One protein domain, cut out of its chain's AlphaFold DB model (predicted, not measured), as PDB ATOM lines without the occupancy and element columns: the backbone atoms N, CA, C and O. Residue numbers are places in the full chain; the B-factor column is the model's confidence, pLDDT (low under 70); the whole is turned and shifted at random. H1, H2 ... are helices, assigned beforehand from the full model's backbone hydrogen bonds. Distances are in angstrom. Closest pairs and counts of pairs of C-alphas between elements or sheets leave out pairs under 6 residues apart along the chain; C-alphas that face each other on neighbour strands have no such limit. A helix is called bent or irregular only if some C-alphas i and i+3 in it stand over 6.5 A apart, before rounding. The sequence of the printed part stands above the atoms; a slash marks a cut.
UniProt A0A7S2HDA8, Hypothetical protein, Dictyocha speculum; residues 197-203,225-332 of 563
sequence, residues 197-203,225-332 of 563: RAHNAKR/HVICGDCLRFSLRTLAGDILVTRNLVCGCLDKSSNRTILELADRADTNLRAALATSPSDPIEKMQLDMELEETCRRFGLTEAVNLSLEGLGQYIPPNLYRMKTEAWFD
ATOM      1  N   ARG A 197     140.893 116.205 131.150       59.47
ATOM      2  CA  ARG A 197     142.337 116.489 131.231       59.47
ATOM      3  C   ARG A 197     143.068 115.480 132.123       59.47
ATOM      4  O   ARG A 197     144.103 114.972 131.707       59.47
ATOM      5  N   ALA A 198     142.523 115.140 133.292       55.81
ATOM      6  CA  ALA A 198     143.099 114.157 134.213       55.81
ATOM      7  C   ALA A 198     143.196 112.749 133.594       55.81
ATOM      8  O   ALA A 198     144.241 112.098 133.699       55.81
ATOM      9  N   HIS A 199     142.140 112.321 132.893       57.91
ATOM     10  CA  HIS A 199     142.091 111.059 132.153       57.91
ATOM     11  C   HIS A 199     143.078 111.037 130.970       57.91
ATOM     12  O   HIS A 199     143.825 110.077 130.789       57.91
ATOM     13  N   ASN A 200     143.115 112.106 130.163       53.53
ATOM     14  CA  ASN A 200     143.894 112.144 128.920       53.53
ATOM     15  C   ASN A 200     145.352 112.617 129.080       53.53
ATOM     16  O   ASN A 200     146.072 112.675 128.081       53.53
ATOM     17  N   ALA A 201     145.816 112.907 130.301       54.53
ATOM     18  CA  ALA A 201     147.201 113.276 130.617       54.53
ATOM     19  C   ALA A 201     148.185 112.091 130.464       54.53
ATOM     20  O   ALA A 201     148.748 111.577 131.434       54.53
ATOM     21  N   LYS A 202     148.395 111.645 129.221       46.66
ATOM     22  CA  LYS A 202     149.448 110.692 128.841       46.66
ATOM     23  C   LYS A 202     150.829 111.349 128.941       46.66
ATOM     24  O   LYS A 202     150.948 112.559 128.769       46.66
ATOM     25  N   ARG A 203     151.873 110.535 129.159       40.66
ATOM     26  CA  ARG A 203     153.282 110.962 129.068       40.66
ATOM     27  C   ARG A 203     153.538 111.628 127.705       40.66
ATOM     28  O   ARG A 203     153.630 110.932 126.694       40.66
ATOM     29  N   HIS A 225     148.927 119.803 133.264       49.56
ATOM     30  CA  HIS A 225     149.827 119.017 134.115       49.56
ATOM     31  C   HIS A 225     149.947 117.547 133.664       49.56
ATOM     32  O   HIS A 225     149.045 116.734 133.877       49.56
ATOM     33  N   VAL A 226     151.100 117.185 133.098       51.78
ATOM     34  CA  VAL A 226     151.473 115.792 132.809       51.78
ATOM     35  C   VAL A 226     152.123 115.189 134.052       51.78
ATOM     36  O   VAL A 226     153.311 115.367 134.292       51.78
ATOM     37  N   ILE A 227     151.333 114.482 134.860       62.34
ATOM     38  CA  ILE A 227     151.800 113.793 136.075       62.34
ATOM     39  C   ILE A 227     152.180 112.347 135.720       62.34
ATOM     40  O   ILE A 227     151.398 111.657 135.055       62.34
ATOM     41  N   CYS A 228     153.364 111.875 136.132       65.56
ATOM     42  CA  CYS A 228     153.758 110.470 135.958       65.56
ATOM     43  C   CYS A 228     152.984 109.545 136.918       65.56
ATOM     44  O   CYS A 228     152.325 110.008 137.846       65.56
ATOM     45  N   GLY A 229     153.039 108.228 136.697       72.06
ATOM     46  CA  GLY A 229     152.311 107.278 137.546       72.06
ATOM     47  C   GLY A 229     152.771 107.299 139.005       72.06
ATOM     48  O   GLY A 229     151.968 107.081 139.903       72.06
ATOM     49  N   ASP A 230     154.039 107.617 139.225       73.12
ATOM     50  CA  ASP A 230     154.764 107.378 140.472       73.12
ATOM     51  C   ASP A 230     154.597 108.579 141.418       73.12
ATOM     52  O   ASP A 230     154.162 108.418 142.559       73.12
ATOM     53  N   CYS A 231     154.753 109.805 140.898       71.38
ATOM     54  CA  CYS A 231     154.325 111.027 141.588       71.38
ATOM     55  C   CYS A 231     152.818 111.011 141.887       71.38
ATOM     56  O   CYS A 231     152.413 111.406 142.974       71.38
ATOM     57  N   LEU A 232     151.982 110.518 140.962       80.19
ATOM     58  CA  LEU A 232     150.534 110.424 141.173       80.19
ATOM     59  C   LEU A 232     150.184 109.506 142.359       80.19
ATOM     60  O   LEU A 232     149.413 109.901 143.234       80.19
ATOM     61  N   ARG A 233     150.786 108.310 142.422       85.44
ATOM     62  CA  ARG A 233     150.634 107.378 143.552       85.44
ATOM     63  C   ARG A 233     151.168 107.970 144.860       85.44
ATOM     64  O   ARG A 233     150.467 107.930 145.871       85.44
ATOM     65  N   PHE A 234     152.347 108.597 144.839       83.06
ATOM     66  CA  PHE A 234     152.924 109.297 145.993       83.06
ATOM     67  C   PHE A 234     151.998 110.397 146.541       83.06
ATOM     68  O   PHE A 234     151.725 110.443 147.746       83.06
ATOM     69  N   SER A 235     151.471 111.266 145.674       80.88
ATOM     70  CA  SER A 235     150.574 112.350 146.076       80.88
ATOM     71  C   SER A 235     149.253 111.835 146.644       80.88
ATOM     72  O   SER A 235     148.797 112.352 147.660       80.88
ATOM     73  N   LEU A 236     148.654 110.795 146.052       87.00
ATOM     74  CA  LEU A 236     147.411 110.196 146.561       87.00
ATOM     75  C   LEU A 236     147.623 109.421 147.874       87.00
ATOM     76  O   LEU A 236     146.765 109.460 148.755       87.00
ATOM     77  N   ARG A 237     148.783 108.772 148.053       87.75
ATOM     78  CA  ARG A 237     149.196 108.157 149.328       87.75
ATOM     79  C   ARG A 237     149.402 109.191 150.434       87.75
ATOM     80  O   ARG A 237     149.090 108.918 151.592       87.75
ATOM     81  N   THR A 238     149.906 110.368 150.075       82.81
ATOM     82  CA  THR A 238     150.057 111.502 150.994       82.81
ATOM     83  C   THR A 238     148.686 112.063 151.370       82.81
ATOM     84  O   THR A 238     148.368 112.122 152.553       82.81
ATOM     85  N   LEU A 239     147.845 112.353 150.368       84.94
ATOM     86  CA  LEU A 239     146.469 112.835 150.515       84.94
ATOM     87  C   LEU A 239     145.640 111.950 151.452       84.94
ATOM     88  O   LEU A 239     145.189 112.399 152.496       84.94
ATOM     89  N   ALA A 240     145.470 110.669 151.117       83.88
ATOM     90  CA  ALA A 240     144.596 109.780 151.883       83.88
ATOM     91  C   ALA A 240     145.114 109.474 153.308       83.88
ATOM     92  O   ALA A 240     144.361 108.935 154.132       83.88
ATOM     93  N   GLY A 241     146.371 109.824 153.602       75.88
ATOM     94  CA  GLY A 241     146.986 109.738 154.925       75.88
ATOM     95  C   GLY A 241     146.731 110.942 155.842       75.88
ATOM     96  O   GLY A 241     146.848 110.771 157.051       75.88
ATOM     97  N   ASP A 242     146.359 112.116 155.315       78.56
ATOM     98  CA  ASP A 242     146.201 113.351 156.098       78.56
ATOM     99  C   ASP A 242     144.896 114.093 155.755       78.56
ATOM    100  O   ASP A 242     144.645 114.470 154.612       78.56
ATOM    101  N   ILE A 243     144.045 114.310 156.760       82.44
ATOM    102  CA  ILE A 243     142.755 115.004 156.620       82.44
ATOM    103  C   ILE A 243     142.903 116.534 156.517       82.44
ATOM    104  O   ILE A 243     142.028 117.197 155.967       82.44
ATOM    105  N   LEU A 244     144.014 117.101 157.001       80.12
ATOM    106  CA  LEU A 244     144.246 118.550 157.042       80.12
ATOM    107  C   LEU A 244     144.597 119.124 155.656       80.12
ATOM    108  O   LEU A 244     144.399 120.314 155.389       80.12
ATOM    109  N   VAL A 245     145.088 118.277 154.748       77.31
ATOM    110  CA  VAL A 245     145.488 118.639 153.381       77.31
ATOM    111  C   VAL A 245     144.243 118.786 152.500       77.31
ATOM    112  O   VAL A 245     143.856 117.872 151.782       77.31
ATOM    113  N   THR A 246     143.592 119.953 152.557       79.31
ATOM    114  CA  THR A 246     142.319 120.241 151.852       79.31
ATOM    115  C   THR A 246     142.459 121.095 150.582       79.31
ATOM    116  O   THR A 246     141.475 121.312 149.871       79.31
ATOM    117  N   ARG A 247     143.677 121.563 150.269       75.44
ATOM    118  CA  ARG A 247     144.043 122.362 149.082       75.44
ATOM    119  C   ARG A 247     145.371 121.887 148.488       75.44
ATOM    120  O   ARG A 247     146.166 121.274 149.193       75.44
ATOM    121  N   ASN A 248     145.632 122.240 147.227       67.81
ATOM    122  CA  ASN A 248     146.828 121.854 146.463       67.81
ATOM    123  C   ASN A 248     146.961 120.327 146.283       67.81
ATOM    124  O   ASN A 248     148.057 119.766 146.333       67.81
ATOM    125  N   LEU A 249     145.829 119.643 146.100       69.81
ATOM    126  CA  LEU A 249     145.731 118.184 146.136       69.81
ATOM    127  C   LEU A 249     146.307 117.585 144.853       69.81
ATOM    128  O   LEU A 249     145.747 117.766 143.776       69.81
ATOM    129  N   VAL A 250     147.433 116.872 144.944       71.00
ATOM    130  CA  VAL A 250     148.212 116.348 143.796       71.00
ATOM    131  C   VAL A 250     148.851 117.447 142.919       71.00
ATOM    132  O   VAL A 250     149.963 117.265 142.434       71.00
ATOM    133  N   CYS A 251     148.210 118.605 142.750       64.50
ATOM    134  CA  CYS A 251     148.792 119.824 142.188       64.50
ATOM    135  C   CYS A 251     148.095 121.071 142.767       64.50
ATOM    136  O   CYS A 251     146.979 120.975 143.280       64.50
ATOM    137  N   GLY A 252     148.708 122.254 142.637       57.88
ATOM    138  CA  GLY A 252     148.219 123.536 143.193       57.88
ATOM    139  C   GLY A 252     146.887 124.073 142.639       57.88
ATOM    140  O   GLY A 252     146.578 125.246 142.820       57.88
ATOM    141  N   CYS A 253     146.126 123.252 141.916       57.97
ATOM    142  CA  CYS A 253     144.915 123.635 141.190       57.97
ATOM    143  C   CYS A 253     143.684 122.808 141.585       57.97
ATOM    144  O   CYS A 253     142.587 123.122 141.136       57.97
ATOM    145  N   LEU A 254     143.863 121.758 142.394       65.94
ATOM    146  CA  LEU A 254     142.776 120.933 142.914       65.94
ATOM    147  C   LEU A 254     142.634 121.163 144.423       65.94
ATOM    148  O   LEU A 254     143.625 121.304 145.147       65.94
ATOM    149  N   ASP A 255     141.397 121.168 144.899       77.25
ATOM    150  CA  ASP A 255     141.049 121.226 146.318       77.25
ATOM    151  C   ASP A 255     139.951 120.202 146.644       77.25
ATOM    152  O   ASP A 255     139.558 119.398 145.793       77.25
ATOM    153  N   LYS A 256     139.458 120.193 147.886       80.19
ATOM    154  CA  LYS A 256     138.395 119.272 148.320       80.19
ATOM    155  C   LYS A 256     137.111 119.311 147.468       80.19
ATOM    156  O   LYS A 256     136.357 118.342 147.483       80.19
ATOM    157  N   SER A 257     136.846 120.389 146.724       78.19
ATOM    158  CA  SER A 257     135.701 120.478 145.806       78.19
ATOM    159  C   SER A 257     135.927 119.716 144.496       78.19
ATOM    160  O   SER A 257     134.965 119.268 143.876       78.19
ATOM    161  N   SER A 258     137.184 119.480 144.105       74.38
ATOM    162  CA  SER A 258     137.584 118.788 142.871       74.38
ATOM    163  C   SER A 258     137.392 117.260 142.932       74.38
ATOM    164  O   SER A 258     138.134 116.509 142.291       74.38
ATOM    165  N   ASN A 259     136.423 116.780 143.721       81.31
ATOM    166  CA  ASN A 259     136.335 115.395 144.183       81.31
ATOM    167  C   ASN A 259     136.349 114.365 143.045       81.31
ATOM    168  O   ASN A 259     137.150 113.433 143.057       81.31
ATOM    169  N   ARG A 260     135.548 114.591 142.003       76.62
ATOM    170  CA  ARG A 260     135.489 113.737 140.819       76.62
ATOM    171  C   ARG A 260     136.830 113.666 140.093       76.62
ATOM    172  O   ARG A 260     137.268 112.574 139.754       76.62
ATOM    173  N   THR A 261     137.496 114.799 139.882       71.56
ATOM    174  CA  THR A 261     138.810 114.847 139.217       71.56
ATOM    175  C   THR A 261     139.852 114.043 140.000       71.56
ATOM    176  O   THR A 261     140.653 113.332 139.399       71.56
ATOM    177  N   ILE A 262     139.809 114.100 141.333       81.19
ATOM    178  CA  ILE A 262     140.725 113.366 142.219       81.19
ATOM    179  C   ILE A 262     140.411 111.857 142.228       81.19
ATOM    180  O   ILE A 262     141.335 111.047 142.235       81.19
ATOM    181  N   LEU A 263     139.138 111.459 142.136       86.19
ATOM    182  CA  LEU A 263     138.743 110.049 141.994       86.19
ATOM    183  C   LEU A 263     139.164 109.448 140.643       86.19
ATOM    184  O   LEU A 263     139.693 108.339 140.616       86.19
ATOM    185  N   GLU A 264     139.017 110.179 139.535       79.25
ATOM    186  CA  GLU A 264     139.457 109.690 138.213       79.25
ATOM    187  C   GLU A 264     141.003 109.651 138.115       79.25
ATOM    188  O   GLU A 264     141.580 108.779 137.461       79.25
ATOM    189  N   LEU A 265     141.702 110.529 138.851       82.88
ATOM    190  CA  LEU A 265     143.146 110.420 139.098       82.88
ATOM    191  C   LEU A 265     143.512 109.178 139.934       82.88
ATOM    192  O   LEU A 265     144.553 108.571 139.678       82.88
ATOM    193  N   ALA A 266     142.672 108.767 140.887       87.88
ATOM    194  CA  ALA A 266     142.887 107.566 141.691       87.88
ATOM    195  C   ALA A 266     142.658 106.267 140.895       87.88
ATOM    196  O   ALA A 266     143.516 105.385 140.934       87.88
ATOM    197  N   ASP A 267     141.606 106.186 140.072       86.44
ATOM    198  CA  ASP A 267     141.402 105.075 139.123       86.44
ATOM    199  C   ASP A 267     142.601 104.924 138.162       86.44
ATOM    200  O   ASP A 267     143.064 103.815 137.864       86.44
ATOM    201  N   ARG A 268     143.166 106.051 137.707       83.94
ATOM    202  CA  ARG A 268     144.400 106.071 136.909       83.94
ATOM    203  C   ARG A 268     145.621 105.606 137.715       83.94
ATOM    204  O   ARG A 268     146.471 104.911 137.158       83.94
ATOM    205  N   ALA A 269     145.727 105.951 138.996       87.12
ATOM    206  CA  ALA A 269     146.810 105.502 139.876       87.12
ATOM    207  C   ALA A 269     146.779 103.982 140.105       87.12
ATOM    208  O   ALA A 269     147.813 103.328 139.958       87.12
ATOM    209  N   ASP A 270     145.594 103.418 140.357       90.56
ATOM    210  CA  ASP A 270     145.369 101.972 140.459       90.56
ATOM    211  C   ASP A 270     145.681 101.250 139.139       90.56
ATOM    212  O   ASP A 270     146.344 100.210 139.132       90.56
ATOM    213  N   THR A 271     145.291 101.833 138.001       88.50
ATOM    214  CA  THR A 271     145.631 101.305 136.667       88.50
ATOM    215  C   THR A 271     147.149 101.281 136.435       88.50
ATOM    216  O   THR A 271     147.688 100.269 135.984       88.50
ATOM    217  N   ASN A 272     147.860 102.360 136.790       85.06
ATOM    218  CA  ASN A 272     149.323 102.425 136.690       85.06
ATOM    219  C   ASN A 272     150.004 101.401 137.614       85.06
ATOM    220  O   ASN A 272     150.959 100.750 137.193       85.06
ATOM    221  N   LEU A 273     149.522 101.242 138.854       88.38
ATOM    222  CA  LEU A 273     150.077 100.274 139.804       88.38
ATOM    223  C   LEU A 273     149.923  98.840 139.284       88.38
ATOM    224  O   LEU A 273     150.873  98.064 139.308       88.38
ATOM    225  N   ARG A 274     148.743  98.495 138.762       87.19
ATOM    226  CA  ARG A 274     148.455  97.151 138.237       87.19
ATOM    227  C   ARG A 274     149.275  96.839 136.982       87.19
ATOM    228  O   ARG A 274     149.695  95.698 136.818       87.19
ATOM    229  N   ALA A 275     149.577  97.838 136.152       85.00
ATOM    230  CA  ALA A 275     150.514  97.685 135.037       85.00
ATOM    231  C   ALA A 275     151.955  97.407 135.515       85.00
ATOM    232  O   ALA A 275     152.600  96.508 134.978       85.00
ATOM    233  N   ALA A 276     152.432  98.120 136.544       83.19
ATOM    234  CA  ALA A 276     153.765  97.925 137.125       83.19
ATOM    235  C   ALA A 276     153.914  96.576 137.856       83.19
ATOM    236  O   ALA A 276     154.944  95.924 137.733       83.19
ATOM    237  N   LEU A 277     152.871  96.117 138.558       84.25
ATOM    238  CA  LEU A 277     152.840  94.792 139.191       84.25
ATOM    239  C   LEU A 277     152.792  93.654 138.156       84.25
ATOM    240  O   LEU A 277     153.454  92.636 138.332       84.25
ATOM    241  N   ALA A 278     152.040  93.821 137.062       83.56
ATOM    242  CA  ALA A 278     151.970  92.830 135.984       83.56
ATOM    243  C   ALA A 278     153.229  92.807 135.095       83.56
ATOM    244  O   ALA A 278     153.536  91.781 134.493       83.56
ATOM    245  N   THR A 279     153.949  93.930 135.005       81.81
ATOM    246  CA  THR A 279     155.173  94.085 134.203       81.81
ATOM    247  C   THR A 279     156.293  94.622 135.092       81.81
ATOM    248  O   THR A 279     156.712  95.771 134.958       81.81
ATOM    249  N   SER A 280     156.735  93.790 136.041       73.31
ATOM    250  CA  SER A 280     157.775  94.156 137.010       73.31
ATOM    251  C   SER A 280     159.037  94.668 136.290       73.31
ATOM    252  O   SER A 280     159.459  94.029 135.321       73.31
ATOM    253  N   PRO A 281     159.673  95.768 136.746       80.50
ATOM    254  CA  PRO A 281     160.811  96.357 136.044       80.50
ATOM    255  C   PRO A 281     161.998  95.400 135.895       80.50
ATOM    256  O   PRO A 281     162.361  94.686 136.834       80.50
ATOM    257  N   SER A 282     162.617  95.421 134.711       79.56
ATOM    258  CA  SER A 282     163.831  94.650 134.400       79.56
ATOM    259  C   SER A 282     165.111  95.309 134.922       79.56
ATOM    260  O   SER A 282     166.116  94.622 135.094       79.56
ATOM    261  N   ASP A 283     165.096  96.627 135.149       85.88
ATOM    262  CA  ASP A 283     166.194  97.359 135.785       85.88
ATOM    263  C   ASP A 283     166.134  97.150 137.313       85.88
ATOM    264  O   ASP A 283     165.107  97.466 137.928       85.88
ATOM    265  N   PRO A 284     167.209  96.651 137.959       80.06
ATOM    266  CA  PRO A 284     167.292  96.549 139.414       80.06
ATOM    267  C   PRO A 284     166.998  97.857 140.166       80.06
ATOM    268  O   PRO A 284     166.467  97.801 141.273       80.06
ATOM    269  N   ILE A 285     167.316  99.024 139.591       77.69
ATOM    270  CA  ILE A 285     167.098 100.332 140.226       77.69
ATOM    271  C   ILE A 285     165.611 100.705 140.191       77.69
ATOM    272  O   ILE A 285     165.048 101.032 141.236       77.69
ATOM    273  N   GLU A 286     164.956 100.607 139.030       76.25
ATOM    274  CA  GLU A 286     163.505 100.833 138.913       76.25
ATOM    275  C   GLU A 286     162.712  99.835 139.770       76.25
ATOM    276  O   GLU A 286     161.722 100.204 140.403       76.25
ATOM    277  N   LYS A 287     163.171  98.576 139.847       81.25
ATOM    278  CA  LYS A 287     162.554  97.551 140.695       81.25
ATOM    279  C   LYS A 287     162.656  97.903 142.181       81.25
ATOM    280  O   LYS A 287     161.631  97.932 142.853       81.25
ATOM    281  N   MET A 288     163.846  98.263 142.667       80.06
ATOM    282  CA  MET A 288     164.052  98.687 144.060       80.06
ATOM    283  C   MET A 288     163.210  99.924 144.423       80.06
ATOM    284  O   MET A 288     162.690 100.015 145.533       80.06
ATOM    285  N   GLN A 289     163.037 100.868 143.492       80.00
ATOM    286  CA  GLN A 289     162.158 102.026 143.696       80.00
ATOM    287  C   GLN A 289     160.683 101.613 143.830       80.00
ATOM    288  O   GLN A 289     159.987 102.133 144.705       80.00
ATOM    289  N   LEU A 290     160.216 100.662 143.013       82.94
ATOM    290  CA  LEU A 290     158.867 100.101 143.119       82.94
ATOM    291  C   LEU A 290     158.673  99.337 144.441       82.94
ATOM    292  O   LEU A 290     157.661  99.552 145.102       82.94
ATOM    293  N   ASP A 291     159.642  98.518 144.861       83.19
ATOM    294  CA  ASP A 291     159.617  97.796 146.143       83.19
ATOM    295  C   ASP A 291     159.458  98.770 147.332       83.19
ATOM    296  O   ASP A 291     158.523  98.647 148.128       83.19
ATOM    297  N   MET A 292     160.297  99.813 147.403       83.44
ATOM    298  CA  MET A 292     160.216 100.846 148.449       83.44
ATOM    299  C   MET A 292     158.882 101.612 148.431       83.44
ATOM    300  O   MET A 292     158.360 101.996 149.483       83.44
ATOM    301  N   GLU A 293     158.311 101.850 147.247       84.88
ATOM    302  CA  GLU A 293     157.007 102.498 147.125       84.88
ATOM    303  C   GLU A 293     155.863 101.592 147.609       84.88
ATOM    304  O   GLU A 293     154.932 102.068 148.271       84.88
ATOM    305  N   LEU A 294     155.930 100.293 147.308       85.81
ATOM    306  CA  LEU A 294     154.959  99.289 147.741       85.81
ATOM    307  C   LEU A 294     154.964  99.124 149.263       85.81
ATOM    308  O   LEU A 294     153.888  99.142 149.866       85.81
ATOM    309  N   GLU A 295     156.140  99.052 149.894       83.12
ATOM    310  CA  GLU A 295     156.267  99.017 151.358       83.12
ATOM    311  C   GLU A 295     155.599 100.225 152.026       83.12
ATOM    312  O   GLU A 295     154.752 100.066 152.909       83.12
ATOM    313  N   GLU A 296     155.952 101.447 151.604       83.69
ATOM    314  CA  GLU A 296     155.385 102.676 152.172       83.69
ATOM    315  C   GLU A 296     153.880 102.784 151.889       83.69
ATOM    316  O   GLU A 296     153.130 103.298 152.719       83.69
ATOM    317  N   THR A 297     153.400 102.251 150.762       86.38
ATOM    318  CA  THR A 297     151.963 102.163 150.455       86.38
ATOM    319  C   THR A 297     151.241 101.203 151.396       86.38
ATOM    320  O   THR A 297     150.210 101.572 151.962       86.38
ATOM    321  N   CYS A 298     151.794 100.013 151.642       84.94
ATOM    322  CA  CYS A 298     151.217  99.055 152.583       84.94
ATOM    323  C   CYS A 298     151.223  99.606 154.017       84.94
ATOM    324  O   CYS A 298     150.206  99.527 154.709       84.94
ATOM    325  N   ARG A 299     152.323 100.253 154.424       83.06
ATOM    326  CA  ARG A 299     152.497 100.934 155.715       83.06
ATOM    327  C   ARG A 299     151.467 102.053 155.917       83.06
ATOM    328  O   ARG A 299     150.704 102.008 156.878       83.06
ATOM    329  N   ARG A 300     151.382 103.011 154.984       84.19
ATOM    330  CA  ARG A 300     150.441 104.155 155.020       84.19
ATOM    331  C   ARG A 300     148.977 103.738 155.024       84.19
ATOM    332  O   ARG A 300     148.155 104.404 155.645       84.19
ATOM    333  N   PHE A 301     148.634 102.676 154.298       87.56
ATOM    334  CA  PHE A 301     147.248 102.246 154.129       87.56
ATOM    335  C   PHE A 301     146.815 101.124 155.080       87.56
ATOM    336  O   PHE A 301     145.649 100.723 155.013       87.56
ATOM    337  N   GLY A 302     147.691 100.658 155.976       81.19
ATOM    338  CA  GLY A 302     147.373  99.637 156.979       81.19
ATOM    339  C   GLY A 302     147.206  98.226 156.407       81.19
ATOM    340  O   GLY A 302     146.446  97.436 156.954       81.19
ATOM    341  N   LEU A 303     147.885  97.907 155.300       81.62
ATOM    342  CA  LEU A 303     147.875  96.577 154.677       81.62
ATOM    343  C   LEU A 303     148.899  95.659 155.370       81.62
ATOM    344  O   LEU A 303     149.859  95.204 154.754       81.62
ATOM    345  N   THR A 304     148.729  95.435 156.675       67.12
ATOM    346  CA  THR A 304     149.706  94.750 157.546       67.12
ATOM    347  C   THR A 304     150.080  93.342 157.085       67.12
ATOM    348  O   THR A 304     151.234  92.949 157.234       67.12
ATOM    349  N   GLU A 305     149.150  92.603 156.480       65.25
ATOM    350  CA  GLU A 305     149.390  91.254 155.941       65.25
ATOM    351  C   GLU A 305     150.344  91.250 154.731       65.25
ATOM    352  O   GLU A 305     151.031  90.261 154.489       65.25
ATOM    353  N   ALA A 306     150.444  92.367 154.003       62.06
ATOM    354  CA  ALA A 306     151.256  92.483 152.792       62.06
ATOM    355  C   ALA A 306     152.718  92.903 153.055       62.06
ATOM    356  O   ALA A 306     153.563  92.754 152.175       62.06
ATOM    357  N   VAL A 307     153.037  93.411 154.254       60.03
ATOM    358  CA  VAL A 307     154.333  94.055 154.574       60.03
ATOM    359  C   VAL A 307     155.528  93.086 154.546       60.03
ATOM    360  O   VAL A 307     156.659  93.528 154.377       60.03
ATOM    361  N   ASN A 308     155.296  91.777 154.677       61.44
ATOM    362  CA  ASN A 308     156.350  90.751 154.742       61.44
ATOM    363  C   ASN A 308     156.433  89.863 153.480       61.44
ATOM    364  O   ASN A 308     157.007  88.774 153.533       61.44
ATOM    365  N   LEU A 309     155.819  90.274 152.365       62.22
ATOM    366  CA  LEU A 309     155.757  89.490 151.125       62.22
ATOM    367  C   LEU A 309     156.724  90.020 150.060       62.22
ATOM    368  O   LEU A 309     156.988  91.215 149.979       62.22
ATOM    369  N   SER A 310     157.204  89.129 149.189       60.53
ATOM    370  CA  SER A 310     157.901  89.530 147.964       60.53
ATOM    371  C   SER A 310     156.936  90.169 146.956       60.53
ATOM    372  O   SER A 310     155.725  89.933 147.002       60.53
ATOM    373  N   LEU A 311     157.480  90.925 145.996       60.62
ATOM    374  CA  LEU A 311     156.749  91.591 144.904       60.62
ATOM    375  C   LEU A 311     155.716  90.673 144.204       60.62
ATOM    376  O   LEU A 311     154.589  91.080 143.926       60.62
ATOM    377  N   GLU A 312     156.085  89.408 143.983       60.47
ATOM    378  CA  GLU A 312     155.258  88.380 143.330       60.47
ATOM    379  C   GLU A 312     154.070  87.911 144.196       60.47
ATOM    380  O   GLU A 312     153.038  87.502 143.663       60.47
ATOM    381  N   GLY A 313     154.184  88.005 145.527       62.25
ATOM    382  CA  GLY A 313     153.082  87.774 146.465       62.25
ATOM    383  C   GLY A 313     152.220  89.020 146.690       62.25
ATOM    384  O   GLY A 313     150.993  88.927 146.694       62.25
ATOM    385  N   LEU A 314     152.850  90.196 146.815       65.56
ATOM    386  CA  LEU A 314     152.215  91.504 147.054       65.56
ATOM    387  C   LEU A 314     151.039  91.788 146.106       65.56
ATOM    388  O   LEU A 314     149.989  92.263 146.546       65.56
ATOM    389  N   GLY A 315     151.175  91.433 144.825       63.62
ATOM    390  CA  GLY A 315     150.135  91.627 143.808       63.62
ATOM    391  C   GLY A 315     148.806  90.895 144.056       63.62
ATOM    392  O   GLY A 315     147.818  91.234 143.410       63.62
ATOM    393  N   GLN A 316     148.753  89.930 144.983       66.88
ATOM    394  CA  GLN A 316     147.516  89.229 145.368       66.88
ATOM    395  C   GLN A 316     146.791  89.878 146.561       66.88
ATOM    396  O   GLN A 316     145.586  89.694 146.711       66.88
ATOM    397  N   TYR A 317     147.509  90.645 147.391       75.06
ATOM    398  CA  TYR A 317     146.986  91.266 148.620       75.06
ATOM    399  C   TYR A 317     146.664  92.757 148.449       75.06
ATOM    400  O   TYR A 317     145.913  93.329 149.236       75.06
ATOM    401  N   ILE A 318     147.210  93.398 147.412       82.69
ATOM    402  CA  ILE A 318     146.897  94.781 147.037       82.69
ATOM    403  C   ILE A 318     145.514  94.835 146.358       82.69
ATOM    404  O   ILE A 318     145.331  94.216 145.307       82.69
ATOM    405  N   PRO A 319     144.536  95.596 146.894       86.38
ATOM    406  CA  PRO A 319     143.230  95.742 146.259       86.38
ATOM    407  C   PRO A 319     143.322  96.334 144.838       86.38
ATOM    408  O   PRO A 319     144.109  97.251 144.602       86.38
ATOM    409  N   PRO A 320     142.475  95.888 143.889       86.19
ATOM    410  CA  PRO A 320     142.508  96.332 142.488       86.19
ATOM    411  C   PRO A 320     142.116  97.808 142.273       86.19
ATOM    412  O   PRO A 320     142.212  98.315 141.154       86.19
ATOM    413  N   ASN A 321     141.630  98.461 143.323       91.19
ATOM    414  CA  ASN A 321     141.099  99.820 143.396       91.19
ATOM    415  C   ASN A 321     141.552 100.500 144.710       91.19
ATOM    416  O   ASN A 321     140.776 101.202 145.361       91.19
ATOM    417  N   LEU A 322     142.781 100.212 145.156       91.75
ATOM    418  CA  LEU A 322     143.343 100.646 146.435       91.75
ATOM    419  C   LEU A 322     143.380 102.173 146.582       91.75
ATOM    420  O   LEU A 322     142.895 102.699 147.587       91.75
ATOM    421  N   TYR A 323     143.931 102.890 145.602       91.81
ATOM    422  CA  TYR A 323     143.995 104.351 145.634       91.81
ATOM    423  C   TYR A 323     142.600 104.959 145.595       91.81
ATOM    424  O   TYR A 323     142.324 105.877 146.371       91.81
ATOM    425  N   ARG A 324     141.704 104.419 144.763       93.31
ATOM    426  CA  ARG A 324     140.302 104.839 144.707       93.31
ATOM    427  C   ARG A 324     139.621 104.691 146.072       93.31
ATOM    428  O   ARG A 324     139.178 105.692 146.625       93.31
ATOM    429  N   MET A 325     139.641 103.498 146.672       93.06
ATOM    430  CA  MET A 325     139.016 103.230 147.977       93.06
ATOM    431  C   MET A 325     139.578 104.108 149.101       93.06
ATOM    432  O   MET A 325     138.829 104.578 149.957       93.06
ATOM    433  N   LYS A 326     140.898 104.333 149.134       93.19
ATOM    434  CA  LYS A 326     141.537 105.159 150.175       93.19
ATOM    435  C   LYS A 326     141.242 106.652 149.979       93.19
ATOM    436  O   LYS A 326     141.143 107.372 150.970       93.19
ATOM    437  N   THR A 327     141.031 107.085 148.735       91.44
ATOM    438  CA  THR A 327     140.581 108.438 148.370       91.44
ATOM    439  C   THR A 327     139.101 108.650 148.711       91.44
ATOM    440  O   THR A 327     138.764 109.652 149.335       91.44
ATOM    441  N   GLU A 328     138.221 107.695 148.396       91.94
ATOM    442  CA  GLU A 328     136.799 107.711 148.789       91.94
ATOM    443  C   GLU A 328     136.672 107.774 150.326       91.94
ATOM    444  O   GLU A 328     136.091 108.714 150.867       91.94
ATOM    445  N   ALA A 329     137.370 106.891 151.049       89.69
ATOM    446  CA  ALA A 329     137.417 106.907 152.513       89.69
ATOM    447  C   ALA A 329     138.125 108.142 153.120       89.69
ATOM    448  O   ALA A 329     138.033 108.374 154.329       89.69
ATOM    449  N   TRP A 330     138.867 108.926 152.332       90.69
ATOM    450  CA  TRP A 330     139.398 110.231 152.740       90.69
ATOM    451  C   TRP A 330     138.341 111.331 152.591       90.69
ATOM    452  O   TRP A 330     138.092 112.041 153.566       90.69
ATOM    453  N   PHE A 331     137.628 111.391 151.459       89.62
ATOM    454  CA  PHE A 331     136.484 112.296 151.285       89.62
ATOM    455  C   PHE A 331     135.405 112.070 152.352       89.62
ATOM    456  O   PHE A 331     134.943 113.037 152.954       89.62
ATOM    457  N   ASP A 332     135.064 110.818 152.672       87.69
ATOM    458  CA  ASP A 332     134.091 110.512 153.729       87.69
ATOM    459  C   ASP A 332     134.549 110.995 155.115       87.69
ATOM    460  O   ASP A 332     133.733 111.363 155.961       87.69
TER     461      ASP A 332
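What this domain is: This is residues 197 to 203 and 225 to 332 of the 563 residues of the protein "Hypothetical protein" of Dictyocha speculum (UniProt A0A7S2HDA8). The long helix H3 has H6 running back beside it and H2 crossing it steeply, and these three helices, each packed on the other two, make the core. H4 carries the body on beyond H2, joined to it through residues 297 to 301, while the short H5 sits by the later part of H3 and the very short H1 packs on H3 at residues 261 to 268. The 115 printed residues include six named helices, in the order H1, H2, H3, H4, H5, H6, and no named strand, and the class is all helix. The whole is compact, with a radius of gyration of the C-alphas of 13.9 A, and its C-alphas span 38 by 31 by 20 A along the three main axes.

How they stand to each other: H3, residues 259 to 278, is the longest helix, and it is a hub together with H2, residues 229 to 239, each touching three other helices. H3 touches H2 with residues 265 to 273 alone, at a steep tilt of 52 degrees and opposite ways; their closest C-alphas, those of Arg 233 and Ala 269, are 5.6 A apart. H6, residues 322 to 332, touches H3 with 14 pairs of C-alphas within 8 A, the closest those of Ala 266 and Arg 324 at 4.8 A. H3 and H6 run opposite ways at a shallow tilt of 22 degrees. H6 also touches H2, at a shallow tilt of 30 degrees and the same way, with the C-alphas of Leu 236 and Tyr 323 closest at 6.8 A. H4, residues 284 to 301, only just touches H2, with 3 pairs of C-alphas within 8 A, the closest those of Arg 237 and Thr 297 at 6.7 A; the two run the same way at a shallow tilt of 22 degrees. The helix packing is mostly aligned, with 3 of 4 touching pairs that have a tilt at a shallow one. H3 and H4 are near each other, with 6 pairs of C-alphas within 10 A. H5, residues 311 to 317, is close to but not clearly touching H3, where the C-alphas of Leu 277 and Gly 315 are closest at 6.2 A. It is likewise close to but not clearly touching H4, with the C-alphas of Asp 291 and Leu 311 closest at 6.9 A. H1, residues 197 to 200, touches H3 with the C-alphas of Ala 198 and Leu 265 closest at 6.2 A, and is apart from H4, H5 and H6. In H2, H3, H4 and H6 every O i to N i+4 pair is within hydrogen-bond range; in H5 it is 0 of 3, with 3 of 4 O i to N i+3 pairs within range, and H1 is too short for an O i to N i+4 pair.

Where its parts are: H3 begins at C-alpha 259, (136.335, 115.395, 144.183), and runs 28.7 A to C-alpha 278, (151.970, 92.830, 135.984). H4 measures 25.5 A from first to last C-alpha, H6 15.4 A and H2 15.3 A. H5 measures 10.5 A and is neither bent nor irregular, but only just: C-alphas 312 and 315 are 6.1 A apart. H1 measures 5.2 A. H6 ends at C-alpha 332, (134.091, 110.512, 153.729).

The domain as a whole: The two C-alphas farthest apart, those of Ser 257 and Pro 284, are 40.1 A apart. Residues 204 to 224 are not printed, and C-alphas 203 and 225 are 10.1 A apart across this cut, which lies in the link from H1 to H2. The link from H2 to H3, residues 240 to 258, is long; those from H3 to H4 and from H5 to H6 are tight, and that from H4 to H5 is short. The mean pLDDT of the printed part is 77.0, and 30 residues are under 70: 197 to 203, 225 to 228, 248 to 249, 251 to 254 and 304 to 316.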